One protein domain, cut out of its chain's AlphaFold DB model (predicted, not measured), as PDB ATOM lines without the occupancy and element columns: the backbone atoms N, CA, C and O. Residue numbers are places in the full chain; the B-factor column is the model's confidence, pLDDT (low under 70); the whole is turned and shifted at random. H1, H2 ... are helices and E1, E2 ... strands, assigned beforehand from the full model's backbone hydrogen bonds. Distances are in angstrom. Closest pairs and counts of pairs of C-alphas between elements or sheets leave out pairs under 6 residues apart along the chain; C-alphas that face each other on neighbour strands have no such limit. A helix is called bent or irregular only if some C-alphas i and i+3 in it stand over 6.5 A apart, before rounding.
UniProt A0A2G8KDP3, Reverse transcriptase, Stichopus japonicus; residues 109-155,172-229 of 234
ATOM      1  N   ILE A 109     -40.727  -6.315  20.385       85.06
ATOM      2  CA  ILE A 109     -41.341  -6.832  21.618       85.06
ATOM      3  C   ILE A 109     -42.616  -6.041  21.954       85.06
ATOM      4  O   ILE A 109     -43.661  -6.651  22.185       85.06
ATOM      5  N   SER A 110     -42.572  -4.706  21.887       84.88
ATOM      6  CA  SER A 110     -43.757  -3.853  22.071       84.88
ATOM      7  C   SER A 110     -44.840  -4.101  21.011       84.88
ATOM      8  O   SER A 110     -46.022  -4.169  21.347       84.88
ATOM      9  N   GLU A 111     -44.471  -4.328  19.746       87.56
ATOM     10  CA  GLU A 111     -45.417  -4.727  18.695       87.56
ATOM     11  C   GLU A 111     -46.119  -6.054  19.006       87.56
ATOM     12  O   GLU A 111     -47.324  -6.182  18.785       87.56
ATOM     13  N   VAL A 112     -45.384  -7.053  19.506       88.69
ATOM     14  CA  VAL A 112     -45.949  -8.361  19.871       88.69
ATOM     15  C   VAL A 112     -46.913  -8.225  21.050       88.69
ATOM     16  O   VAL A 112     -48.024  -8.748  20.989       88.69
ATOM     17  N   ILE A 113     -46.544  -7.461  22.079       88.75
ATOM     18  CA  ILE A 113     -47.395  -7.144  23.239       88.75
ATOM     19  C   ILE A 113     -48.688  -6.438  22.807       88.75
ATOM     20  O   ILE A 113     -49.788  -6.829  23.217       88.75
ATOM     21  N   TRP A 114     -48.578  -5.448  21.916       89.31
ATOM     22  CA  TRP A 114     -49.726  -4.768  21.321       89.31
ATOM     23  C   TRP A 114     -50.617  -5.744  20.541       89.31
ATOM     24  O   TRP A 114     -51.829  -5.800  20.767       89.31
ATOM     25  N   LYS A 115     -50.027  -6.587  19.684       89.69
ATOM     26  CA  LYS A 115     -50.749  -7.590  18.882       89.69
ATOM     27  C   LYS A 115     -51.444  -8.649  19.751       89.69
ATOM     28  O   LYS A 115     -52.588  -8.994  19.452       89.69
ATOM     29  N   VAL A 116     -50.850  -9.105  20.859       89.25
ATOM     30  CA  VAL A 116     -51.514  -9.981  21.854       89.25
ATOM     31  C   VAL A 116     -52.710  -9.280  22.499       89.25
ATOM     32  O   VAL A 116     -53.794  -9.858  22.590       89.25
ATOM     33  N   THR A 117     -52.529  -8.021  22.905       88.00
ATOM     34  CA  THR A 117     -53.574  -7.220  23.558       88.00
ATOM     35  C   THR A 117     -54.779  -7.005  22.639       88.00
ATOM     36  O   THR A 117     -55.914  -7.236  23.056       88.00
ATOM     37  N   GLN A 118     -54.539  -6.632  21.376       90.12
ATOM     38  CA  GLN A 118     -55.592  -6.367  20.388       90.12
ATOM     39  C   GLN A 118     -56.283  -7.647  19.894       90.12
ATOM     40  O   GLN A 118     -57.511  -7.712  19.854       90.12
ATOM     41  N   SER A 119     -55.517  -8.695  19.567       88.00
ATOM     42  CA  SER A 119     -56.072  -9.971  19.077       88.00
ATOM     43  C   SER A 119     -56.864 -10.746  20.131       88.00
ATOM     44  O   SER A 119     -57.609 -11.659  19.778       88.00
ATOM     45  N   LYS A 120     -56.676 -10.427  21.423       87.81
ATOM     46  CA  LYS A 120     -57.155 -11.232  22.561       87.81
ATOM     47  C   LYS A 120     -56.666 -12.690  22.487       87.81
ATOM     48  O   LYS A 120     -57.297 -13.590  23.034       87.81
ATOM     49  N   GLY A 121     -55.546 -12.925  21.802       87.19
ATOM     50  CA  GLY A 121     -54.952 -14.244  21.624       87.19
ATOM     51  C   GLY A 121     -54.161 -14.722  22.842       87.19
ATOM     52  O   GLY A 121     -53.926 -13.975  23.796       87.19
ATOM     53  N   ARG A 122     -53.714 -15.980  22.769       90.75
ATOM     54  CA  ARG A 122     -52.742 -16.597  23.681       90.75
ATOM     55  C   ARG A 122     -51.457 -16.896  22.909       90.75
ATOM     56  O   ARG A 122     -51.521 -17.411  21.793       90.75
ATOM     57  N   MET A 123     -50.296 -16.618  23.493       90.00
ATOM     58  CA  MET A 123     -49.009 -16.981  22.890       90.00
ATOM     59  C   MET A 123     -47.936 -17.312  23.924       90.00
ATOM     60  O   MET A 123     -48.084 -17.015  25.113       90.00
ATOM     61  N   ILE A 124     -46.828 -17.871  23.439       90.56
ATOM     62  CA  ILE A 124     -45.560 -17.919  24.167       90.56
ATOM     63  C   ILE A 124     -44.583 -16.977  23.457       90.56
ATOM     64  O   ILE A 124     -44.305 -17.140  22.269       90.56
ATOM     65  N   LEU A 125     -44.084 -15.981  24.185       89.81
ATOM     66  CA  LEU A 125     -42.997 -15.101  23.761       89.81
ATOM     67  C   LEU A 125     -41.698 -15.603  24.395       89.81
ATOM     68  O   LEU A 125     -41.633 -15.728  25.613       89.81
ATOM     69  N   VAL A 126     -40.657 -15.850  23.603       87.19
ATOM     70  CA  VAL A 126     -39.293 -16.031  24.127       87.19
ATOM     71  C   VAL A 126     -38.573 -14.693  24.021       87.19
ATOM     72  O   VAL A 126     -38.430 -14.157  22.924       87.19
ATOM     73  N   ALA A 127     -38.155 -14.136  25.158       85.88
ATOM     74  CA  ALA A 127     -37.494 -12.833  25.227       85.88
ATOM     75  C   ALA A 127     -36.432 -12.806  26.343       85.88
ATOM     76  O   ALA A 127     -36.580 -13.523  27.340       85.88
ATOM     77  N   PRO A 128     -35.365 -11.994  26.205       81.19
ATOM     78  CA  PRO A 128     -34.359 -11.830  27.249       81.19
ATOM     79  C   PRO A 128     -34.958 -11.171  28.496       81.19
ATOM     80  O   PRO A 128     -35.842 -10.316  28.408       81.19
ATOM     81  N   PHE A 129     -34.454 -11.547  29.669       78.50
ATOM     82  CA  PHE A 129     -34.885 -10.964  30.932       78.50
ATOM     83  C   PHE A 129     -34.268  -9.568  31.152       78.50
ATOM     84  O   PHE A 129     -33.169  -9.439  31.688       78.50
ATOM     85  N   TRP A 130     -34.972  -8.513  30.724       82.62
ATOM     86  CA  TRP A 130     -34.533  -7.115  30.858       82.62
ATOM     87  C   TRP A 130     -35.553  -6.261  31.642       82.62
ATOM     88  O   TRP A 130     -36.430  -5.648  31.029       82.62
ATOM     89  N   PRO A 131     -35.439  -6.168  32.983       73.69
ATOM     90  CA  PRO A 131     -36.412  -5.473  33.835       73.69
ATOM     91  C   PRO A 131     -36.477  -3.959  33.580       73.69
ATOM     92  O   PRO A 131     -37.528  -3.345  33.723       73.69
ATOM     93  N   CYS A 132     -35.369  -3.347  33.146       75.19
ATOM     94  CA  CYS A 132     -35.259  -1.906  32.898       75.19
ATOM     95  C   CYS A 132     -35.854  -1.443  31.548       75.19
ATOM     96  O   CYS A 132     -35.573  -0.328  31.106       75.19
ATOM     97  N   ARG A 133     -36.630  -2.284  30.848       78.69
ATOM     98  CA  ARG A 133     -37.309  -1.924  29.588       78.69
ATOM     99  C   ARG A 133     -38.787  -1.614  29.859       78.69
ATOM    100  O   ARG A 133     -39.410  -2.356  30.608       78.69
ATOM    101  N   PRO A 134     -39.394  -0.592  29.223       77.88
ATOM    102  CA  PRO A 134     -40.789  -0.221  29.494       77.88
ATOM    103  C   PRO A 134     -41.770  -1.371  29.212       77.88
ATOM    104  O   PRO A 134     -42.670  -1.629  30.009       77.88
ATOM    105  N   TRP A 135     -41.519  -2.146  28.149       84.12
ATOM    106  CA  TRP A 135     -42.315  -3.321  27.788       84.12
ATOM    107  C   TRP A 135     -42.325  -4.434  28.846       84.12
ATOM    108  O   TRP A 135     -43.196  -5.301  28.821       84.12
ATOM    109  N   PHE A 136     -41.388  -4.435  29.800       84.50
ATOM    110  CA  PHE A 136     -41.309  -5.461  30.840       84.50
ATOM    111  C   PHE A 136     -42.560  -5.471  31.728       84.50
ATOM    112  O   PHE A 136     -43.135  -6.526  32.003       84.50
ATOM    113  N   VAL A 137     -43.037  -4.283  32.109       82.19
ATOM    114  CA  VAL A 137     -44.261  -4.123  32.904       82.19
ATOM    115  C   VAL A 137     -45.487  -4.596  32.113       82.19
ATOM    116  O   VAL A 137     -46.383  -5.223  32.676       82.19
ATOM    117  N   GLU A 138     -45.513  -4.361  30.802       86.06
ATOM    118  CA  GLU A 138     -46.599  -4.780  29.909       86.06
ATOM    119  C   GLU A 138     -46.667  -6.315  29.777       86.06
ATOM    120  O   GLU A 138     -47.751  -6.895  29.878       86.06
ATOM    121  N   ILE A 139     -45.516  -6.994  29.661       87.75
ATOM    122  CA  ILE A 139     -45.416  -8.467  29.705       87.75
ATOM    123  C   ILE A 139     -45.996  -9.011  31.017       87.75
ATOM    124  O   ILE A 139     -46.839  -9.912  30.987       87.75
ATOM    125  N   LEU A 140     -45.618  -8.442  32.168       85.44
ATOM    126  CA  LEU A 140     -46.158  -8.859  33.471       85.44
ATOM    127  C   LEU A 140     -47.673  -8.599  33.598       85.44
ATOM    128  O   LEU A 140     -48.389  -9.372  34.239       85.44
ATOM    129  N   GLN A 141     -48.201  -7.557  32.949       86.69
ATOM    130  CA  GLN A 141     -49.645  -7.303  32.884       86.69
ATOM    131  C   GLN A 141     -50.410  -8.258  31.951       86.69
ATOM    132  O   GLN A 141     -51.631  -8.399  32.113       86.69
ATOM    133  N   LEU A 142     -49.728  -8.912  31.004       89.38
ATOM    134  CA  LEU A 142     -50.292  -9.904  30.080       89.38
ATOM    135  C   LEU A 142     -50.105 -11.369  30.524       89.38
ATOM    136  O   LEU A 142     -50.688 -12.266  29.911       89.38
ATOM    137  N   LEU A 143     -49.323 -11.618  31.575       89.56
ATOM    138  CA  LEU A 143     -48.974 -12.954  32.060       89.56
ATOM    139  C   LEU A 143     -50.213 -13.789  32.458       89.56
ATOM    140  O   LEU A 143     -51.082 -13.311  33.193       89.56
ATOM    141  N   MET A 144     -50.277 -15.045  31.994       87.31
ATOM    142  CA  MET A 144     -51.324 -16.021  32.367       87.31
ATOM    143  C   MET A 144     -50.788 -17.264  33.099       87.31
ATOM    144  O   MET A 144     -51.568 -18.159  33.419       87.31
ATOM    145  N   ASP A 145     -49.472 -17.374  33.279       83.06
ATOM    146  CA  ASP A 145     -48.806 -18.558  33.829       83.06
ATOM    147  C   ASP A 145     -47.450 -18.180  34.450       83.06
ATOM    148  O   ASP A 145     -46.974 -17.056  34.281       83.06
ATOM    149  N   ILE A 146     -46.809 -19.117  35.144       81.62
ATOM    150  CA  ILE A 146     -45.461 -18.932  35.693       81.62
ATOM    151  C   ILE A 146     -44.448 -18.812  34.539       81.62
ATOM    152  O   ILE A 146     -44.496 -19.562  33.563       81.62
ATOM    153  N   LEU A 147     -43.522 -17.856  34.652       83.94
ATOM    154  CA  LEU A 147     -42.436 -17.666  33.688       83.94
ATOM    155  C   LEU A 147     -41.472 -18.862  33.707       83.94
ATOM    156  O   LEU A 147     -41.120 -19.364  34.775       83.94
ATOM    157  N   VAL A 148     -41.016 -19.305  32.533       83.44
ATOM    158  CA  VAL A 148     -40.069 -20.427  32.419       83.44
ATOM    159  C   VAL A 148     -38.715 -19.890  31.974       83.44
ATOM    160  O   VAL A 148     -38.550 -19.472  30.828       83.44
ATOM    161  N   ILE A 149     -37.738 -19.898  32.881       83.25
ATOM    162  CA  ILE A 149     -36.340 -19.590  32.553       83.25
ATOM    163  C   ILE A 149     -35.803 -20.721  31.668       83.25
ATOM    164  O   ILE A 149     -35.897 -21.893  32.037       83.25
ATOM    165  N   LEU A 150     -35.255 -20.378  30.503       82.44
ATOM    166  CA  LEU A 150     -34.664 -21.353  29.588       82.44
ATOM    167  C   LEU A 150     -33.199 -21.636  29.981       82.44
ATOM    168  O   LEU A 150     -32.512 -20.724  30.446       82.44
ATOM    169  N   PRO A 151     -32.703 -22.878  29.819       78.44
ATOM    170  CA  PRO A 151     -31.329 -23.228  30.173       78.44
ATOM    171  C   PRO A 151     -30.334 -22.584  29.199       78.44
ATOM    172  O   PRO A 151     -30.514 -22.695  27.987       78.44
ATOM    173  N   ASP A 152     -29.267 -21.960  29.707       70.69
ATOM    174  CA  ASP A 152     -28.216 -21.378  28.858       70.69
ATOM    175  C   ASP A 152     -27.503 -22.498  28.083       70.69
ATOM    176  O   ASP A 152     -26.718 -23.275  28.628       70.69
ATOM    177  N   THR A 153     -27.878 -22.647  26.815       69.44
ATOM    178  CA  THR A 153     -27.416 -23.704  25.918       69.44
ATOM    179  C   THR A 153     -27.237 -23.119  24.516       69.44
ATOM    180  O   THR A 153     -28.151 -22.467  24.000       69.44
ATOM    181  N   PRO A 154     -26.103 -23.383  23.834       61.66
ATOM    182  CA  PRO A 154     -25.726 -22.723  22.575       61.66
ATOM    183  C   PRO A 154     -26.585 -23.139  21.366       61.66
ATOM    184  O   PRO A 154     -26.244 -22.855  20.219       61.66
ATOM    185  N   HIS A 155     -27.679 -23.865  21.598       63.59
ATOM    186  CA  HIS A 155     -28.535 -24.447  20.572       63.59
ATOM    187  C   HIS A 155     -29.965 -23.881  20.570       63.59
ATOM    188  O   HIS A 155     -30.676 -24.059  19.583       63.59
ATOM    189  N   LEU A 172     -27.144 -13.915  28.410       67.75
ATOM    190  CA  LEU A 172     -28.508 -13.568  27.995       67.75
ATOM    191  C   LEU A 172     -29.502 -14.596  28.551       67.75
ATOM    192  O   LEU A 172     -29.916 -15.530  27.867       67.75
ATOM    193  N   ARG A 173     -29.932 -14.396  29.804       75.31
ATOM    194  CA  ARG A 173     -30.996 -15.194  30.432       75.31
ATOM    195  C   ARG A 173     -32.305 -15.045  29.644       75.31
ATOM    196  O   ARG A 173     -33.044 -14.075  29.818       75.31
ATOM    197  N   LEU A 174     -32.586 -16.015  28.778       82.81
ATOM    198  CA  LEU A 174     -33.841 -16.119  28.039       82.81
ATOM    199  C   LEU A 174     -34.955 -16.653  28.943       82.81
ATOM    200  O   LEU A 174     -34.754 -17.566  29.745       82.81
ATOM    201  N   VAL A 175     -36.150 -16.099  28.775       85.00
ATOM    202  CA  VAL A 175     -37.359 -16.517  29.486       85.00
ATOM    203  C   VAL A 175     -38.480 -16.724  28.473       85.00
ATOM    204  O   VAL A 175     -38.657 -15.925  27.549       85.00
ATOM    205  N   ALA A 176     -39.236 -17.806  28.646       89.12
ATOM    206  CA  ALA A 176     -40.491 -18.043  27.953       89.12
ATOM    207  C   ALA A 176     -41.653 -17.472  28.783       89.12
ATOM    208  O   ALA A 176     -41.921 -17.900  29.910       89.12
ATOM    209  N   TRP A 177     -42.336 -16.488  28.204       88.31
ATOM    210  CA  TRP A 177     -43.434 -15.728  28.788       88.31
ATOM    211  C   TRP A 177     -44.751 -16.175  28.152       88.31
ATOM    212  O   TRP A 177     -44.932 -16.051  26.939       88.31
ATOM    213  N   LYS A 178     -45.689 -16.692  28.948       91.25
ATOM    214  CA  LYS A 178     -46.991 -17.169  28.461       91.25
ATOM    215  C   LYS A 178     -48.041 -16.063  28.635       91.25
ATOM    216  O   LYS A 178     -48.463 -15.763  29.753       91.25
ATOM    217  N   LEU A 179     -48.417 -15.425  27.523       91.69
ATOM    218  CA  LEU A 179     -49.129 -14.140  27.482       91.69
ATOM    219  C   LEU A 179     -50.528 -14.270  26.876       91.69
ATOM    220  O   LEU A 179     -50.697 -14.925  25.845       91.69
ATOM    221  N   SER A 180     -51.527 -13.645  27.508       90.94
ATOM    222  CA  SER A 180     -52.914 -13.626  27.033       90.94
ATOM    223  C   SER A 180     -53.488 -12.216  26.999       90.94
ATOM    224  O   SER A 180     -53.460 -11.496  27.997       90.94
ATOM    225  N   GLY A 181     -54.098 -11.838  25.876       90.62
ATOM    226  CA  GLY A 181     -54.901 -10.617  25.807       90.62
ATOM    227  C   GLY A 181     -56.220 -10.729  26.587       90.62
ATOM    228  O   GLY A 181     -56.768  -9.713  27.026       90.62
ATOM    229  N   LEU A 182     -56.723 -11.945  26.840       91.88
ATOM    230  CA  LEU A 182     -58.008 -12.161  27.510       91.88
ATOM    231  C   LEU A 182     -57.980 -11.690  28.978       91.88
ATOM    232  O   LEU A 182     -57.104 -12.090  29.749       91.88
ATOM    233  N   PRO A 183     -58.958 -10.877  29.423       87.88
ATOM    234  CA  PRO A 183     -59.088 -10.522  30.835       87.88
ATOM    235  C   PRO A 183     -59.539 -11.683  31.734       87.88
ATOM    236  O   PRO A 183     -59.390 -11.581  32.947       87.88
ATOM    237  N   SER A 184     -60.125 -12.763  31.196       90.19
ATOM    238  CA  SER A 184     -60.437 -13.992  31.955       90.19
ATOM    239  C   SER A 184     -59.154 -14.623  32.488       90.19
ATOM    240  O   SER A 184     -58.890 -14.547  33.684       90.19
ATOM    241  N   ASP A 185     -58.304 -15.104  31.581       87.56
ATOM    242  CA  ASP A 185     -57.090 -15.871  31.871       87.56
ATOM    243  C   ASP A 185     -56.205 -15.164  32.902       87.56
ATOM    244  O   ASP A 185     -55.733 -15.766  33.860       87.56
ATOM    245  N   ARG A 186     -56.044 -13.846  32.742       86.88
ATOM    246  CA  ARG A 186     -55.232 -12.999  33.623       86.88
ATOM    247  C   ARG A 186     -55.845 -12.810  35.008       86.88
ATOM    248  O   ARG A 186     -55.111 -12.739  35.992       86.88
ATOM    249  N   ARG A 187     -57.177 -12.733  35.123       85.94
ATOM    250  CA  ARG A 187     -57.869 -12.715  36.426       85.94
ATOM    251  C   ARG A 187     -57.823 -14.085  37.092       85.94
ATOM    252  O   ARG A 187     -57.667 -14.149  38.307       85.94
ATOM    253  N   ASP A 188     -57.916 -15.159  36.321       86.44
ATOM    254  CA  ASP A 188     -57.937 -16.521  36.847       86.44
ATOM    255  C   ASP A 188     -56.544 -16.972  37.298       86.44
ATOM    256  O   ASP A 188     -56.415 -17.479  38.410       86.44
ATOM    257  N   PHE A 189     -55.490 -16.636  36.550       84.06
ATOM    258  CA  PHE A 189     -54.100 -16.775  36.992       84.06
ATOM    259  C   PHE A 189     -53.814 -15.969  38.270       84.06
ATOM    260  O   PHE A 189     -53.303 -16.515  39.247       84.06
ATOM    261  N   ARG A 190     -54.229 -14.691  38.336       81.19
ATOM    262  CA  ARG A 190     -54.089 -13.872  39.560       81.19
ATOM    263  C   ARG A 190     -54.863 -14.462  40.749       81.19
ATOM    264  O   ARG A 190     -54.348 -14.451  41.865       81.19
ATOM    265  N   ARG A 191     -56.058 -15.026  40.529       81.00
ATOM    266  CA  ARG A 191     -56.840 -15.721  41.571       81.00
ATOM    267  C   ARG A 191     -56.190 -17.031  42.018       81.00
ATOM    268  O   ARG A 191     -56.197 -17.313  43.215       81.00
ATOM    269  N   GLN A 192     -55.596 -17.801  41.106       76.38
ATOM    270  CA  GLN A 192     -54.804 -18.988  41.446       76.38
ATOM    271  C   GLN A 192     -53.579 -18.603  42.284       76.38
ATOM    272  O   GLN A 192     -53.379 -19.173  43.352       76.38
ATOM    273  N   LEU A 193     -52.828 -17.573  41.878       71.94
ATOM    274  CA  LEU A 193     -51.675 -17.062  42.627       71.94
ATOM    275  C   LEU A 193     -52.067 -16.632  44.054       71.94
ATOM    276  O   LEU A 193     -51.470 -17.097  45.021       71.94
ATOM    277  N   GLN A 194     -53.141 -15.848  44.206       69.50
ATOM    278  CA  GLN A 194     -53.685 -15.439  45.515       69.50
ATOM    279  C   GLN A 194     -54.246 -16.606  46.351       69.50
ATOM    280  O   GLN A 194     -54.242 -16.550  47.581       69.50
ATOM    281  N   THR A 195     -54.738 -17.667  45.707       67.38
ATOM    282  CA  THR A 195     -55.238 -18.877  46.384       67.38
ATOM    283  C   THR A 195     -54.091 -19.764  46.860       67.38
ATOM    284  O   THR A 195     -54.164 -20.335  47.946       67.38
ATOM    285  N   ASN A 196     -53.015 -19.849  46.077       62.50
ATOM    286  CA  ASN A 196     -51.834 -20.646  46.389       62.50
ATOM    287  C   ASN A 196     -50.923 -19.946  47.408       62.50
ATOM    288  O   ASN A 196     -50.318 -20.622  48.238       62.50
ATOM    289  N   ALA A 197     -50.918 -18.607  47.427       60.47
ATOM    290  CA  ALA A 197     -50.377 -17.783  48.510       60.47
ATOM    291  C   ALA A 197     -50.883 -18.231  49.884       60.47
ATOM    292  O   ALA A 197     -50.104 -18.571  50.772       60.47
ATOM    293  N   ARG A 198     -52.207 -18.355  50.020       60.53
ATOM    294  CA  ARG A 198     -52.876 -18.778  51.261       60.53
ATOM    295  C   ARG A 198     -52.622 -20.241  51.651       60.53
ATOM    296  O   ARG A 198     -53.061 -20.652  52.719       60.53
ATOM    297  N   ARG A 199     -51.942 -21.030  50.809       61.16
ATOM    298  CA  ARG A 199     -51.569 -22.434  51.075       61.16
ATOM    299  C   ARG A 199     -50.056 -22.646  51.225       61.16
ATOM    300  O   ARG A 199     -49.633 -23.790  51.365       61.16
ATOM    301  N   GLY A 200     -49.236 -21.593  51.145       57.94
ATOM    302  CA  GLY A 200     -47.773 -21.626  51.310       57.94
ATOM    303  C   GLY A 200     -46.974 -22.321  50.193       57.94
ATOM    304  O   GLY A 200     -45.900 -21.851  49.832       57.94
ATOM    305  N   SER A 201     -47.501 -23.398  49.602       58.50
ATOM    306  CA  SER A 201     -46.785 -24.282  48.670       58.50
ATOM    307  C   SER A 201     -46.298 -23.580  47.392       58.50
ATOM    308  O   SER A 201     -45.095 -23.450  47.186       58.50
ATOM    309  N   THR A 202     -47.199 -23.097  46.527       53.66
ATOM    310  CA  THR A 202     -46.790 -22.568  45.208       53.66
ATOM    311  C   THR A 202     -46.280 -21.131  45.268       53.66
ATOM    312  O   THR A 202     -45.506 -20.731  44.402       53.66
ATOM    313  N   MET A 203     -46.672 -20.346  46.279       50.28
ATOM    314  CA  MET A 203     -46.128 -18.994  46.462       50.28
ATOM    315  C   MET A 203     -44.673 -19.036  46.921       50.28
ATOM    316  O   MET A 203     -43.890 -18.245  46.425       50.28
ATOM    317  N   ALA A 204     -44.255 -20.014  47.735       57.16
ATOM    318  CA  ALA A 204     -42.829 -20.213  48.000       57.16
ATOM    319  C   ALA A 204     -42.030 -20.448  46.700       57.16
ATOM    320  O   ALA A 204     -40.925 -19.931  46.558       57.16
ATOM    321  N   THR A 205     -42.597 -21.160  45.716       57.84
ATOM    322  CA  THR A 205     -41.980 -21.321  44.388       57.84
ATOM    323  C   THR A 205     -42.010 -20.032  43.568       57.84
ATOM    324  O   THR A 205     -40.979 -19.660  43.013       57.84
ATOM    325  N   TYR A 206     -43.150 -19.336  43.492       58.53
ATOM    326  CA  TYR A 206     -43.280 -18.084  42.734       58.53
ATOM    327  C   TYR A 206     -42.401 -16.973  43.317       58.53
ATOM    328  O   TYR A 206     -41.623 -16.381  42.583       58.53
ATOM    329  N   ASP A 207     -42.426 -16.757  44.630       61.50
ATOM    330  CA  ASP A 207     -41.595 -15.768  45.318       61.50
ATOM    331  C   ASP A 207     -40.110 -16.150  45.321       61.50
ATOM    332  O   ASP A 207     -39.270 -15.277  45.507       61.50
ATOM    333  N   CYS A 208     -39.758 -17.431  45.157       58.75
ATOM    334  CA  CYS A 208     -38.368 -17.854  44.963       58.75
ATOM    335  C   CYS A 208     -37.915 -17.623  43.515       58.75
ATOM    336  O   CYS A 208     -36.802 -17.154  43.306       58.75
ATOM    337  N   GLN A 209     -38.769 -17.896  42.521       59.34
ATOM    338  CA  GLN A 209     -38.527 -17.527  41.119       59.34
ATOM    339  C   GLN A 209     -38.392 -16.003  40.984       59.34
ATOM    340  O   GLN A 209     -37.444 -15.532  40.364       59.34
ATOM    341  N   LEU A 210     -39.299 -15.245  41.611       64.81
ATOM    342  CA  LEU A 210     -39.346 -13.785  41.573       64.81
ATOM    343  C   LEU A 210     -38.196 -13.152  42.366       64.81
ATOM    344  O   LEU A 210     -37.537 -12.277  41.822       64.81
ATOM    345  N   ARG A 211     -37.846 -13.649  43.563       64.25
ATOM    346  CA  ARG A 211     -36.645 -13.162  44.272       64.25
ATOM    347  C   ARG A 211     -35.350 -13.516  43.551       64.25
ATOM    348  O   ARG A 211     -34.517 -12.640  43.400       64.25
ATOM    349  N   LYS A 212     -35.206 -14.711  42.964       57.94
ATOM    350  CA  LYS A 212     -34.061 -15.032  42.074       57.94
ATOM    351  C   LYS A 212     -34.034 -14.196  40.786       57.94
ATOM    352  O   LYS A 212     -33.005 -14.139  40.107       57.94
ATOM    353  N   LEU A 213     -35.161 -13.580  40.432       58.91
ATOM    354  CA  LEU A 213     -35.278 -12.553  39.402       58.91
ATOM    355  C   LEU A 213     -34.773 -11.207  39.941       58.91
ATOM    356  O   LEU A 213     -33.871 -10.636  39.345       58.91
ATOM    357  N   GLU A 214     -35.299 -10.740  41.074       58.88
ATOM    358  CA  GLU A 214     -35.005  -9.448  41.721       58.88
ATOM    359  C   GLU A 214     -33.555  -9.346  42.227       58.88
ATOM    360  O   GLU A 214     -32.880  -8.351  41.977       58.88
ATOM    361  N   GLU A 215     -33.026 -10.401  42.847       59.22
ATOM    362  CA  GLU A 215     -31.608 -10.569  43.192       59.22
ATOM    363  C   GLU A 215     -30.728 -10.433  41.939       59.22
ATOM    364  O   GLU A 215     -29.714  -9.732  41.948       59.22
ATOM    365  N   TRP A 216     -31.145 -11.039  40.819       54.25
ATOM    366  CA  TRP A 216     -30.443 -10.901  39.543       54.25
ATOM    367  C   TRP A 216     -30.628  -9.509  38.924       54.25
ATOM    368  O   TRP A 216     -29.687  -9.020  38.304       54.25
ATOM    369  N   CYS A 217     -31.770  -8.835  39.120       52.84
ATOM    370  CA  CYS A 217     -31.952  -7.423  38.760       52.84
ATOM    371  C   CYS A 217     -30.928  -6.552  39.495       52.84
ATOM    372  O   CYS A 217     -30.248  -5.760  38.852       52.84
ATOM    373  N   HIS A 218     -30.767  -6.738  40.810       55.69
ATOM    374  CA  HIS A 218     -29.796  -5.989  41.612       55.69
ATOM    375  C   HIS A 218     -28.347  -6.238  41.168       55.69
ATOM    376  O   HIS A 218     -27.594  -5.281  41.000       55.69
ATOM    377  N   VAL A 219     -27.963  -7.494  40.907       55.72
ATOM    378  CA  VAL A 219     -26.624  -7.830  40.375       55.72
ATOM    379  C   VAL A 219     -26.418  -7.273  38.958       55.72
ATOM    380  O   VAL A 219     -25.339  -6.786  38.628       55.72
ATOM    381  N   SER A 220     -27.459  -7.293  38.121       45.12
ATOM    382  CA  SER A 220     -27.397  -6.883  36.708       45.12
ATOM    383  C   SER A 220     -27.750  -5.412  36.476       45.12
ATOM    384  O   SER A 220     -27.759  -4.952  35.331       45.12
ATOM    385  N   GLN A 221     -27.984  -4.646  37.544       51.78
ATOM    386  CA  GLN A 221     -28.168  -3.199  37.492       51.78
ATOM    387  C   GLN A 221     -26.946  -2.544  36.826       51.78
ATOM    388  O   GLN A 221     -27.093  -1.796  35.862       51.78
ATOM    389  N   GLY A 222     -25.736  -2.961  37.225       53.44
ATOM    390  CA  GLY A 222     -24.478  -2.529  36.605       53.44
ATOM    391  C   GLY A 222     -24.327  -2.928  35.130       53.44
ATOM    392  O   GLY A 222     -23.674  -2.218  34.374       53.44
ATOM    393  N   PHE A 223     -24.979  -4.006  34.676       44.06
ATOM    394  CA  PHE A 223     -25.031  -4.366  33.251       44.06
ATOM    395  C   PHE A 223     -25.987  -3.445  32.475       44.06
ATOM    396  O   PHE A 223     -25.685  -3.031  31.356       44.06
ATOM    397  N   CYS A 224     -27.112  -3.053  33.080       44.72
ATOM    398  CA  CYS A 224     -28.027  -2.065  32.501       44.72
ATOM    399  C   CYS A 224     -27.413  -0.659  32.452       44.72
ATOM    400  O   CYS A 224     -27.637   0.062  31.479       44.72
ATOM    401  N   ASP A 225     -26.608  -0.287  33.449       49.28
ATOM    402  CA  ASP A 225     -25.841   0.960  33.440       49.28
ATOM    403  C   ASP A 225     -24.657   0.901  32.457       49.28
ATOM    404  O   ASP A 225     -24.455   1.854  31.713       49.28
ATOM    405  N   SER A 226     -23.960  -0.234  32.325       43.88
ATOM    406  CA  SER A 226     -22.909  -0.423  31.307       43.88
ATOM    407  C   SER A 226     -23.434  -0.463  29.864       43.88
ATOM    408  O   SER A 226     -22.658  -0.248  28.933       43.88
ATOM    409  N   MET A 227     -24.727  -0.733  29.646       41.09
ATOM    410  CA  MET A 227     -25.377  -0.608  28.331       41.09
ATOM    411  C   MET A 227     -25.807   0.831  27.999       41.09
ATOM    412  O   MET A 227     -26.213   1.097  26.864       41.09
ATOM    413  N   LYS A 228     -25.700   1.776  28.942       46.38
ATOM    414  CA  LYS A 228     -25.766   3.209  28.636       46.38
ATOM    415  C   LYS A 228     -24.400   3.630  28.093       46.38
ATOM    416  O   LYS A 228     -23.515   4.016  28.850       46.38
ATOM    417  N   LEU A 229     -24.239   3.560  26.770       41.16
ATOM    418  CA  LEU A 229     -23.153   4.263  26.076       41.16
ATOM    419  C   LEU A 229     -23.091   5.712  26.599       41.16
ATOM    420  O   LEU A 229     -24.149   6.345  26.684       41.16
TER     421      LEU A 229
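This is residues 109 to 155 and 172 to 229 of the 234 residues of the protein "Reverse transcriptase" of Stichopus japonicus (UniProt A0A2G8KDP3). A ribbon of two antiparallel strands, E1 and E2, has H1 and H2 packed close by, while H3 and the long H4 make an L that leaves the end of E2, with H4 apart from the ribbon. The printed part has 105 residues, with four named helices and two named strands in the order H1 E1 H2 E2 H3 H4, mostly helix. It is compact, with a radius of gyration of the C-alphas of 14.8 A and spans of 42 by 35 by 28 A.

Start at H1, residues 109 to 119, which touches H2, residues 134 to 142; their closest C-alphas, of Ser 110 and Trp 135, are 5.9 A apart. They run the same way at a shallow tilt of 32 degrees, only just short of steep. E1, residues 122 to 128, is the antiparallel neighbour of E2, residues 174 to 180; find N 177 and O 125 within hydrogen-bond range at 2.8 A. The closest C-alphas of H2 and E2, of Leu 142 and Leu 179, are 5.1 A apart. H3, residues 183 to 197, and H4, residues 201 to 226, touch only at the corner, at the C-alphas of Ala 197 and Met 203, 4.9 A apart; they are only just about perpendicular, at 72 degrees. Every O i to N i+4 pair is within hydrogen-bond range in H1 and H3, 4 of 5 in H2 and 18 of 22 in H4.

Find C-alpha 109 at (-41.341, -6.832, 21.618), where H1 begins. E1 and E2 each measure 19.3 A and H3 21.0 A. H4 runs 38.0 A to C-alpha 226 at (-22.909, -0.423, 31.307), with a kink of 46 degrees near residue 219; it is irregular, only just, with C-alphas 219 and 222 6.8 A apart.

The C-alphas farthest apart, of Arg 199 and Leu 229, are 46.3 A apart. Residues 156 to 171 are not printed; C-alphas 155 and 172 are 13.2 A apart across this cut. The links printed whole are tight. Look for pLDDT under 70 at residues 153 to 155, 172 and 194 to 229.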